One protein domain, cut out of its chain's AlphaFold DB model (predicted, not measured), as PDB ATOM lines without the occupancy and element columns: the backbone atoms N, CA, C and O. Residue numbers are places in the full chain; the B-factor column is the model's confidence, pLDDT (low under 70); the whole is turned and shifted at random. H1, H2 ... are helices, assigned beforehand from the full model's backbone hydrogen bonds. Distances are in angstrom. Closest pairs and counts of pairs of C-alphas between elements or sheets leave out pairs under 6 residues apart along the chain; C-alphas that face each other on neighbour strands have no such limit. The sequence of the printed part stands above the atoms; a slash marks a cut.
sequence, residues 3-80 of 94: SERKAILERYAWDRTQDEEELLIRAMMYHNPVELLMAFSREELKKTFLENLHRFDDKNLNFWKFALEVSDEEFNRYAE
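What this domain is: This is residues 3 to 80 of the 94 residues of an uncharacterized protein of Thermocrinis ruber (UniProt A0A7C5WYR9). Short crossed helices line a long axis, H2 and H4 in the middle, H1 and H6 at opposite ends, H3 beside H2 and H5 beside H4. The printed part, all helix, has 78 residues with six named helices, H1 to H6 in order. It is compact: radius of gyration of the C-alphas 12.2 A, spans 35 by 24 by 19 A.

Where its parts are: Find H1, residues 3 to 10, from C-alpha 3 at (3.779, -41.306, -44.816). Read on through H2, residues 20 to 30, 15.1 A long; H3, 33 to 39; H4, 42 to 51; H5, 58 to 67; and H6, 72 to 79, ending at C-alpha 79, (10.806, -28.621, -14.617).

How they stand to each other: Look at the closest C-alphas: H1 touches H2 at Leu 9 and Leu 23, 5.4 A, about perpendicular at 82 degrees. H2 touches H4 at Ile 25 and Thr 48, 7.0 A, about perpendicular at 87 degrees. H4 and H6 only just touch, with 3 pairs of C-alphas within 8 A, closest Leu 50 and Tyr 78, 6.1 A. H3 and H5 are near each other. In the six helices every O i to N i+4 pair is within hydrogen-bond range.

The domain as a whole: The farthest C-alphas, Ser 3 and Glu 80, are 36.6 A apart. The printed part has no cut, no link is long, and no printed residue is under 70 in pLDDT.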
ATOM      1  N   SER A   3       5.145 -41.691 -44.460       76.69
ATOM      2  CA  SER A   3       3.779 -41.306 -44.816       76.69
ATOM      3  C   SER A   3       2.838 -41.136 -43.618       76.69
ATOM      4  O   SER A   3       1.974 -40.269 -43.659       76.69
ATOM      5  N   GLU A   4       2.995 -41.929 -42.553       87.00
ATOM      6  CA  GLU A   4       2.105 -41.872 -41.381       87.00
ATOM      7  C   GLU A   4       2.427 -40.676 -40.489       87.00
ATOM      8  O   GLU A   4       1.519 -39.943 -40.107       87.00
ATOM      9  N   ARG A   5       3.721 -40.417 -40.246       92.19
ATOM     10  CA  ARG A   5       4.201 -39.235 -39.508       92.19
ATOM     11  C   ARG A   5       3.576 -37.962 -40.070       92.19
ATOM     12  O   ARG A   5       2.920 -37.213 -39.353       92.19
ATOM     13  N   LYS A   6       3.764 -37.745 -41.374       93.25
ATOM     14  CA  LYS A   6       3.290 -36.544 -42.060       93.25
ATOM     15  C   LYS A   6       1.768 -36.411 -41.972       93.25
ATOM     16  O   LYS A   6       1.276 -35.343 -41.626       93.25
ATOM     17  N   ALA A   7       1.038 -37.506 -42.191       93.75
ATOM     18  CA  ALA A   7      -0.418 -37.513 -42.102       93.75
ATOM     19  C   ALA A   7      -0.941 -37.194 -40.690       93.75
ATOM     20  O   ALA A   7      -1.999 -36.579 -40.563       93.75
ATOM     21  N   ILE A   8      -0.227 -37.598 -39.630       95.75
ATOM     22  CA  ILE A   8      -0.566 -37.216 -38.252       95.75
ATOM     23  C   ILE A   8      -0.344 -35.715 -38.059       95.75
ATOM     24  O   ILE A   8      -1.269 -35.026 -37.637       95.75
ATOM     25  N   LEU A   9       0.843 -35.199 -38.400       95.94
ATOM     26  CA  LEU A   9       1.202 -33.792 -38.168       95.94
ATOM     27  C   LEU A   9       0.285 -32.818 -38.924       95.94
ATOM     28  O   LEU A   9      -0.171 -31.833 -38.347       95.94
ATOM     29  N   GLU A  10      -0.064 -33.117 -40.177       94.94
ATOM     30  CA  GLU A  10      -0.939 -32.265 -40.997       94.94
ATOM     31  C   GLU A  10      -2.334 -32.053 -40.381       94.94
ATOM     32  O   GLU A  10      -2.932 -30.991 -40.566       94.94
ATOM     33  N   ARG A  11      -2.845 -33.002 -39.580       95.56
ATOM     34  CA  ARG A  11      -4.134 -32.851 -38.869       95.56
ATOM     35  C   ARG A  11      -4.111 -31.745 -37.812       95.56
ATOM     36  O   ARG A  11      -5.176 -31.265 -37.422       95.56
ATOM     37  N   TYR A  12      -2.926 -31.356 -37.345       96.69
ATOM     38  CA  TYR A  12      -2.724 -30.377 -36.272       96.69
ATOM     39  C   TYR A  12      -2.277 -28.994 -36.775       96.69
ATOM     40  O   TYR A  12      -2.078 -28.073 -35.974       96.69
ATOM     41  N   ALA A  13      -2.201 -28.805 -38.097       95.44
ATOM     42  CA  ALA A  13      -1.881 -27.533 -38.754       95.44
ATOM     43  C   ALA A  13      -3.079 -26.556 -38.792       95.44
ATOM     44  O   ALA A  13      -3.398 -25.969 -39.825       95.44
ATOM     45  N   TRP A  14      -3.765 -26.386 -37.656       93.38
ATOM     46  CA  TRP A  14      -5.024 -25.632 -37.529       93.38
ATOM     47  C   TRP A  14      -4.918 -24.155 -37.930       93.38
ATOM     48  O   TRP A  14      -5.873 -23.564 -38.426       93.38
ATOM     49  N   ASP A  15      -3.745 -23.565 -37.735       94.56
ATOM     50  CA  ASP A  15      -3.395 -22.167 -37.995       94.56
ATOM     51  C   ASP A  15      -2.478 -22.007 -39.217       94.56
ATOM     52  O   ASP A  15      -1.877 -20.953 -39.412       94.56
ATOM     53  N   ARG A  16      -2.388 -23.045 -40.062       91.00
ATOM     54  CA  ARG A  16      -1.436 -23.140 -41.181       91.00
ATOM     55  C   ARG A  16       0.034 -23.159 -40.746       91.00
ATOM     56  O   ARG A  16       0.900 -23.024 -41.609       91.00
ATOM     57  N   THR A  17       0.333 -23.372 -39.458       94.00
ATOM     58  CA  THR A  17       1.714 -23.633 -39.027       94.00
ATOM     59  C   THR A  17       2.284 -24.849 -39.760       94.00
ATOM     60  O   THR A  17       1.559 -25.797 -40.067       94.00
ATOM     61  N   GLN A  18       3.572 -24.789 -40.086       92.69
ATOM     62  CA  GLN A  18       4.337 -25.877 -40.710       92.69
ATOM     63  C   GLN A  18       5.511 -26.318 -39.825       92.69
ATOM     64  O   GLN A  18       6.335 -27.120 -40.256       92.69
ATOM     65  N   ASP A  19       5.609 -25.771 -38.612       95.75
ATOM     66  CA  ASP A  19       6.639 -26.143 -37.651       95.75
ATOM     67  C   ASP A  19       6.353 -27.543 -37.095       95.75
ATOM     68  O   ASP A  19       5.368 -27.751 -36.386       95.75
ATOM     69  N   GLU A  20       7.199 -28.512 -37.450       95.06
ATOM     70  CA  GLU A  20       7.020 -29.906 -37.046       95.06
ATOM     71  C   GLU A  20       7.019 -30.089 -35.526       95.06
ATOM     72  O   GLU A  20       6.271 -30.938 -35.043       95.06
ATOM     73  N   GLU A  21       7.800 -29.306 -34.774       95.94
ATOM     74  CA  GLU A  21       7.843 -29.426 -33.313       95.94
ATOM     75  C   GLU A  21       6.507 -28.994 -32.701       95.94
ATOM     76  O   GLU A  21       5.900 -29.738 -31.931       95.94
ATOM     77  N   GLU A  22       5.980 -27.838 -33.114       97.00
ATOM     78  CA  GLU A  22       4.671 -27.351 -32.666       97.00
ATOM     79  C   GLU A  22       3.542 -28.317 -33.060       97.00
ATOM     80  O   GLU A  22       2.641 -28.594 -32.261       97.00
ATOM     81  N   LEU A  23       3.592 -28.879 -34.272       97.75
ATOM     82  CA  LEU A  23       2.628 -29.889 -34.715       97.75
ATOM     83  C   LEU A  23       2.730 -31.178 -33.890       97.75
ATOM     84  O   LEU A  23       1.698 -31.767 -33.556       97.75
ATOM     85  N   LEU A  24       3.942 -31.598 -33.526       97.69
ATOM     86  CA  LEU A  24       4.168 -32.770 -32.689       97.69
ATOM     87  C   LEU A  24       3.665 -32.541 -31.262       97.69
ATOM     88  O   LEU A  24       2.966 -33.403 -30.737       97.69
ATOM     89  N   ILE A  25       3.917 -31.374 -30.660       97.81
ATOM     90  CA  ILE A  25       3.379 -31.010 -29.337       97.81
ATOM     91  C   ILE A  25       1.848 -31.099 -29.350       97.81
ATOM     92  O   ILE A  25       1.249 -31.744 -28.486       97.81
ATOM     93  N   ARG A  26       1.197 -30.519 -30.366       97.44
ATOM     94  CA  ARG A  26      -0.266 -30.598 -30.528       97.44
ATOM     95  C   ARG A  26      -0.744 -32.038 -30.687       97.44
ATOM     96  O   ARG A  26      -1.726 -32.425 -30.053       97.44
ATOM     97  N   ALA A  27      -0.044 -32.840 -31.487       97.44
ATOM     98  CA  ALA A  27      -0.365 -34.249 -31.642       97.44
ATOM     99  C   ALA A  27      -0.232 -34.993 -30.305       97.44
ATOM    100  O   ALA A  27      -1.145 -35.715 -29.922       97.44
ATOM    101  N   MET A  28       0.836 -34.769 -29.538       97.88
ATOM    102  CA  MET A  28       1.023 -35.393 -28.225       97.88
ATOM    103  C   MET A  28      -0.082 -35.025 -27.223       97.88
ATOM    104  O   MET A  28      -0.404 -35.828 -26.353       97.88
ATOM    105  N   MET A  29      -0.694 -33.845 -27.343       96.69
ATOM    106  CA  MET A  29      -1.794 -33.427 -26.465       96.69
ATOM    107  C   MET A  29      -3.167 -33.978 -26.881       96.69
ATOM    108  O   MET A  29      -4.040 -34.140 -26.026       96.69
ATOM    109  N   TYR A  30      -3.385 -34.232 -28.176       96.19
ATOM    110  CA  TYR A  30      -4.733 -34.431 -28.728       96.19
ATOM    111  C   TYR A  30      -4.898 -35.647 -29.651       96.19
ATOM    112  O   TYR A  30      -6.017 -35.933 -30.081       96.19
ATOM    113  N   HIS A  31      -3.822 -36.338 -30.019       96.19
ATOM    114  CA  HIS A  31      -3.867 -37.526 -30.869       96.19
ATOM    115  C   HIS A  31      -4.009 -38.811 -30.059       96.19
ATOM    116  O   HIS A  31      -3.846 -38.828 -28.839       96.19
ATOM    117  N   ASN A  32      -4.280 -39.914 -30.756       95.31
ATOM    118  CA  ASN A  32      -4.178 -41.236 -30.165       95.31
ATOM    119  C   ASN A  32      -2.704 -41.522 -29.806       95.31
ATOM    120  O   ASN A  32      -1.861 -41.591 -30.706       95.31
ATOM    121  N   PRO A  33      -2.364 -41.717 -28.520       94.56
ATOM    122  CA  PRO A  33      -0.978 -41.908 -28.113       94.56
ATOM    123  C   PRO A  33      -0.379 -43.230 -28.610       94.56
ATOM    124  O   PRO A  33       0.830 -43.305 -28.802       94.56
ATOM    125  N   VAL A  34      -1.198 -44.259 -28.863       94.56
ATOM    126  CA  VAL A  34      -0.720 -45.531 -29.432       94.56
ATOM    127  C   VAL A  34      -0.236 -45.320 -30.866       94.56
ATOM    128  O   VAL A  34       0.846 -45.778 -31.218       94.56
ATOM    129  N   GLU A  35      -0.993 -44.570 -31.672       95.69
ATOM    130  CA  GLU A  35      -0.605 -44.230 -33.048       95.69
ATOM    131  C   GLU A  35       0.667 -43.370 -33.072       95.69
ATOM    132  O   GLU A  35       1.556 -43.605 -33.889       95.69
ATOM    133  N   LEU A  36       0.817 -42.437 -32.122       95.88
ATOM    134  CA  LEU A  36       2.050 -41.656 -31.974       95.88
ATOM    135  C   LEU A  36       3.265 -42.519 -31.637       95.88
ATOM    136  O   LEU A  36       4.305 -42.375 -32.273       95.88
ATOM    137  N   LEU A  37       3.134 -43.430 -30.671       95.06
ATOM    138  CA  LEU A  37       4.218 -44.332 -30.265       95.06
ATOM    139  C   LEU A  37       4.631 -45.309 -31.380       95.06
ATOM    140  O   LEU A  37       5.739 -45.837 -31.342       95.06
ATOM    141  N   MET A  38       3.760 -45.557 -32.363       94.38
ATOM    142  CA  MET A  38       4.080 -46.343 -33.559       94.38
ATOM    143  C   MET A  38       4.733 -45.508 -34.671       94.38
ATOM    144  O   MET A  38       5.565 -46.025 -35.417       94.38
ATOM    145  N   ALA A  39       4.345 -44.237 -34.807       95.44
ATOM    146  CA  ALA A  39       4.782 -43.369 -35.902       95.44
ATOM    147  C   ALA A  39       6.078 -42.589 -35.610       95.44
ATOM    148  O   ALA A  39       6.794 -42.236 -36.552       95.44
ATOM    149  N   PHE A  40       6.384 -42.328 -34.338       95.44
ATOM    150  CA  PHE A  40       7.536 -41.543 -33.885       95.44
ATOM    151  C   PHE A  40       8.441 -42.376 -32.980       95.44
ATOM    152  O   PHE A  40       7.988 -43.299 -32.300       95.44
ATOM    153  N   SER A  41       9.737 -42.051 -32.949       94.88
ATOM    154  CA  SER A  41      10.643 -42.725 -32.022       94.88
ATOM    155  C   SER A  41      10.368 -42.267 -30.588       94.88
ATOM    156  O   SER A  41      10.008 -41.116 -30.330       94.88
ATOM    157  N   ARG A  42      10.575 -43.167 -29.622       95.31
ATOM    158  CA  ARG A  42      10.432 -42.825 -28.200       95.31
ATOM    159  C   ARG A  42      11.378 -41.690 -27.793       95.31
ATOM    160  O   ARG A  42      10.977 -40.834 -27.016       95.31
ATOM    161  N   GLU A  43      12.598 -41.668 -28.329       96.00
ATOM    162  CA  GLU A  43      13.586 -40.613 -28.064       96.00
ATOM    163  C   GLU A  43      13.104 -39.240 -28.544       96.00
ATOM    164  O   GLU A  43      13.229 -38.259 -27.816       96.00
ATOM    165  N   GLU A  44      12.499 -39.172 -29.733       95.88
ATOM    166  CA  GLU A  44      11.957 -37.931 -30.289       95.88
ATOM    167  C   GLU A  44      10.792 -37.396 -29.448       95.88
ATOM    168  O   GLU A  44      10.773 -36.218 -29.081       95.88
ATOM    169  N   LEU A  45       9.852 -38.271 -29.082       97.44
ATOM    170  CA  LEU A  45       8.724 -37.912 -28.220       97.44
ATOM    171  C   LEU A  45       9.204 -37.467 -26.834       97.44
ATOM    172  O   LEU A  45       8.707 -36.482 -26.296       97.44
ATOM    173  N   LYS A  46      10.195 -38.165 -26.267       97.81
ATOM    174  CA  LYS A  46      10.776 -37.848 -24.956       97.81
ATOM    175  C   LYS A  46      11.469 -36.496 -24.953       97.81
ATOM    176  O   LYS A  46      11.230 -35.710 -24.039       97.81
ATOM    177  N   LYS A  47      12.273 -36.212 -25.979       97.19
ATOM    178  CA  LYS A  47      12.921 -34.910 -26.141       97.19
ATOM    179  C   LYS A  47      11.877 -33.792 -26.237       97.19
ATOM    180  O   LYS A  47      11.904 -32.874 -25.424       97.19
ATOM    181  N   THR A  48      10.913 -33.937 -27.148       97.50
ATOM    182  CA  THR A  48       9.841 -32.947 -27.365       97.50
ATOM    183  C   THR A  48       9.045 -32.693 -26.085       97.50
ATOM    184  O   THR A  48       8.766 -31.547 -25.738       97.50
ATOM    185  N   PHE A  49       8.715 -33.758 -25.350       97.50
ATOM    186  CA  PHE A  49       8.010 -33.682 -24.076       97.50
ATOM    187  C   PHE A  49       8.794 -32.909 -23.009       97.50
ATOM    188  O   PHE A  49       8.259 -31.966 -22.427       97.50
ATOM    189  N   LEU A  50      10.053 -33.288 -22.763       95.75
ATOM    190  CA  LEU A  50      10.896 -32.690 -21.722       95.75
ATOM    191  C   LEU A  50      11.230 -31.221 -22.003       95.75
ATOM    192  O   LEU A  50      11.219 -30.405 -21.085       95.75
ATOM    193  N   GLU A  51      11.468 -30.858 -23.263       95.06
ATOM    194  CA  GLU A  51      11.761 -29.470 -23.649       95.06
ATOM    195  C   GLU A  51      10.516 -28.563 -23.557       95.06
ATOM    196  O   GLU A  51      10.639 -27.348 -23.406       95.06
ATOM    197  N   ASN A  52       9.306 -29.142 -23.549       95.75
ATOM    198  CA  ASN A  52       8.041 -28.405 -23.621       95.75
ATOM    199  C   ASN A  52       7.045 -28.726 -22.490       95.75
ATOM    200  O   ASN A  52       5.839 -28.523 -22.658       95.75
ATOM    201  N   LEU A  53       7.507 -29.166 -21.311       95.25
ATOM    202  CA  LEU A  53       6.644 -29.570 -20.180       95.25
ATOM    203  C   LEU A  53       5.529 -28.560 -19.851       95.25
ATOM    204  O   LEU A  53       4.393 -28.936 -19.568       95.25
ATOM    205  N   HIS A  54       5.826 -27.261 -19.924       92.00
ATOM    206  CA  HIS A  54       4.881 -26.184 -19.620       92.00
ATOM    207  C   HIS A  54       3.634 -26.161 -20.527       92.00
ATOM    208  O   HIS A  54       2.615 -25.591 -20.125       92.00
ATOM    209  N   ARG A  55       3.698 -26.773 -21.720       93.56
ATOM    210  CA  ARG A  55       2.602 -26.844 -22.703       93.56
ATOM    211  C   ARG A  55       1.568 -27.922 -22.371       93.56
ATOM    212  O   ARG A  55       0.420 -27.792 -22.779       93.56
ATOM    213  N   PHE A  56       1.950 -28.957 -21.627       94.94
ATOM    214  CA  PHE A  56       1.098 -30.117 -21.353       94.94
ATOM    215  C   PHE A  56       0.226 -29.908 -20.110       94.94
ATOM    216  O   PHE A  56       0.678 -29.355 -19.108       94.94
ATOM    217  N   ASP A  57      -1.029 -30.357 -20.138       92.12
ATOM    218  CA  ASP A  57      -1.863 -30.432 -18.931       92.12
ATOM    219  C   ASP A  57      -1.414 -31.579 -18.001       92.12
ATOM    220  O   ASP A  57      -0.626 -32.441 -18.387       92.12
ATOM    221  N   ASP A  58      -1.903 -31.606 -16.760       91.62
ATOM    222  CA  ASP A  58      -1.464 -32.587 -15.753       91.62
ATOM    223  C   ASP A  58      -1.753 -34.038 -16.166       91.62
ATOM    224  O   ASP A  58      -1.008 -34.959 -15.818       91.62
ATOM    225  N   LYS A  59      -2.815 -34.260 -16.949       93.94
ATOM    226  CA  LYS A  59      -3.151 -35.582 -17.480       93.94
ATOM    227  C   LYS A  59      -2.097 -36.039 -18.488       93.94
ATOM    228  O   LYS A  59      -1.594 -37.157 -18.377       93.94
ATOM    229  N   ASN A  60      -1.757 -35.180 -19.444       96.06
ATOM    230  CA  ASN A  60      -0.748 -35.459 -20.454       96.06
ATOM    231  C   ASN A  60       0.650 -35.567 -19.836       96.06
ATOM    232  O   ASN A  60       1.396 -36.464 -20.215       96.06
ATOM    233  N   LEU A  61       0.987 -34.729 -18.852       95.25
ATOM    234  CA  LEU A  61       2.253 -34.815 -18.118       95.25
ATOM    235  C   LEU A  61       2.438 -36.193 -17.483       95.25
ATOM    236  O   LEU A  61       3.448 -36.850 -17.724       95.25
ATOM    237  N   ASN A  62       1.445 -36.658 -16.721       94.94
ATOM    238  CA  ASN A  62       1.506 -37.969 -16.077       94.94
ATOM    239  C   ASN A  62       1.560 -39.108 -17.102       94.94
ATOM    240  O   ASN A  62       2.350 -40.041 -16.947       94.94
ATOM    241  N   PHE A  63       0.750 -39.022 -18.161       96.62
ATOM    242  CA  PHE A  63       0.726 -40.031 -19.216       96.62
ATOM    243  C   PHE A  63       2.075 -40.143 -19.932       96.62
ATOM    244  O   PHE A  63       2.637 -41.233 -19.994       96.62
ATOM    245  N   TRP A  64       2.610 -39.036 -20.450       97.62
ATOM    246  CA  TRP A  64       3.840 -39.046 -21.242       97.62
ATOM    247  C   TRP A  64       5.072 -39.336 -20.395       97.62
ATOM    248  O   TRP A  64       5.946 -40.070 -20.849       97.62
ATOM    249  N   LYS A  65       5.111 -38.874 -19.140       97.25
ATOM    250  CA  LYS A  65       6.155 -39.267 -18.187       97.25
ATOM    251  C   LYS A  65       6.214 -40.788 -18.015       97.25
ATOM    252  O   LYS A  65       7.295 -41.366 -18.099       97.25
ATOM    253  N   PHE A  66       5.059 -41.437 -17.838       96.69
ATOM    254  CA  PHE A  66       4.974 -42.895 -17.728       96.69
ATOM    255  C   PHE A  66       5.293 -43.600 -19.056       96.69
ATOM    256  O   PHE A  66       6.150 -44.478 -19.098       96.69
ATOM    257  N   ALA A  67       4.641 -43.202 -20.151       96.12
ATOM    258  CA  ALA A  67       4.754 -43.856 -21.456       96.12
ATOM    259  C   ALA A  67       6.165 -43.777 -22.065       96.12
ATOM    260  O   ALA A  67       6.559 -44.652 -22.839       96.12
ATOM    261  N   LEU A  68       6.918 -42.728 -21.727       97.12
ATOM    262  CA  LEU A  68       8.273 -42.480 -22.218       97.12
ATOM    263  C   LEU A  68       9.351 -42.863 -21.195       97.12
ATOM    264  O   LEU A  68      10.529 -42.600 -21.443       97.12
ATOM    265  N   GLU A  69       8.961 -43.484 -20.074       96.50
ATOM    266  CA  GLU A  69       9.867 -43.952 -19.015       96.50
ATOM    267  C   GLU A  69      10.810 -42.831 -18.534       96.50
ATOM    268  O   GLU A  69      12.029 -42.987 -18.431       96.50
ATOM    269  N   VAL A  70      10.242 -41.648 -18.291       96.25
ATOM    270  CA  VAL A  70      10.966 -40.483 -17.769       96.25
ATOM    271  C   VAL A  70      11.038 -40.600 -16.249       96.25
ATOM    272  O   VAL A  70      10.004 -40.698 -15.584       96.25
ATOM    273  N   SER A  71      12.250 -40.573 -15.689       94.19
ATOM    274  CA  SER A  71      12.425 -40.616 -14.234       94.19
ATOM    275  C   SER A  71      11.979 -39.311 -13.573       94.19
ATOM    276  O   SER A  71      11.926 -38.256 -14.207       94.19
ATOM    277  N   ASP A  72      11.686 -39.360 -12.273       91.88
ATOM    278  CA  ASP A  72      11.368 -38.155 -11.498       91.88
ATOM    279  C   ASP A  72      12.525 -37.150 -11.520       91.88
ATOM    280  O   ASP A  72      12.299 -35.960 -11.711       91.88
ATOM    281  N   GLU A  73      13.765 -37.627 -11.395       92.06
ATOM    282  CA  GLU A  73      14.971 -36.794 -11.477       92.06
ATOM    283  C   GLU A  73      15.100 -36.109 -12.839       92.06
ATOM    284  O   GLU A  73      15.383 -34.915 -12.921       92.06
ATOM    285  N   GLU A  74      14.878 -36.849 -13.927       92.50
ATOM    286  CA  GLU A  74      14.934 -36.292 -15.273       92.50
ATOM    287  C   GLU A  74      13.834 -35.255 -15.481       92.50
ATOM    288  O   GLU A  74      14.130 -34.149 -15.919       92.50
ATOM    289  N   PHE A  75      12.600 -35.575 -15.097       93.31
ATOM    290  CA  PHE A  75      11.477 -34.648 -15.172       93.31
ATOM    291  C   PHE A  75      11.751 -33.364 -14.380       93.31
ATOM    292  O   PHE A  75      11.558 -32.266 -14.897       93.31
ATOM    293  N   ASN A  76      12.248 -33.495 -13.148       90.69
ATOM    294  CA  ASN A  76      12.511 -32.361 -12.271       90.69
ATOM    295  C   ASN A  76      13.597 -31.443 -12.835       90.69
ATOM    296  O   ASN A  76      13.406 -30.235 -12.803       90.69
ATOM    297  N   ARG A  77      14.662 -31.973 -13.452       90.88
ATOM    298  CA  ARG A  77      15.701 -31.137 -14.090       90.88
ATOM    299  C   ARG A  77      15.163 -30.228 -15.197       90.88
ATOM    300  O   ARG A  77      15.655 -29.119 -15.356       90.88
ATOM    301  N   TYR A  78      14.174 -30.684 -15.967       90.19
ATOM    302  CA  TYR A  78      13.536 -29.865 -17.009       90.19
ATOM    303  C   TYR A  78      12.397 -28.994 -16.454       90.19
ATOM    304  O   TYR A  78      12.039 -27.960 -17.024       90.19
ATOM    305  N   ALA A  79      11.805 -29.401 -15.333       87.69
ATOM    306  CA  ALA A  79      10.806 -28.621 -14.617       87.69
ATOM    307  C   ALA A  79      11.438 -27.482 -13.787       87.69
ATOM    308  O   ALA A  79      10.786 -26.463 -13.552       87.69
ATOM    309  N   GLU A  80      12.699 -27.620 -13.374       80.75
ATOM    310  CA  GLU A  80      13.484 -26.588 -12.696       80.75
ATOM    311  C   GLU A  80      13.597 -25.341 -13.587       80.75
ATOM    312  O   GLU A  80      14.086 -25.382 -14.711       80.75
TER     313      GLU A  80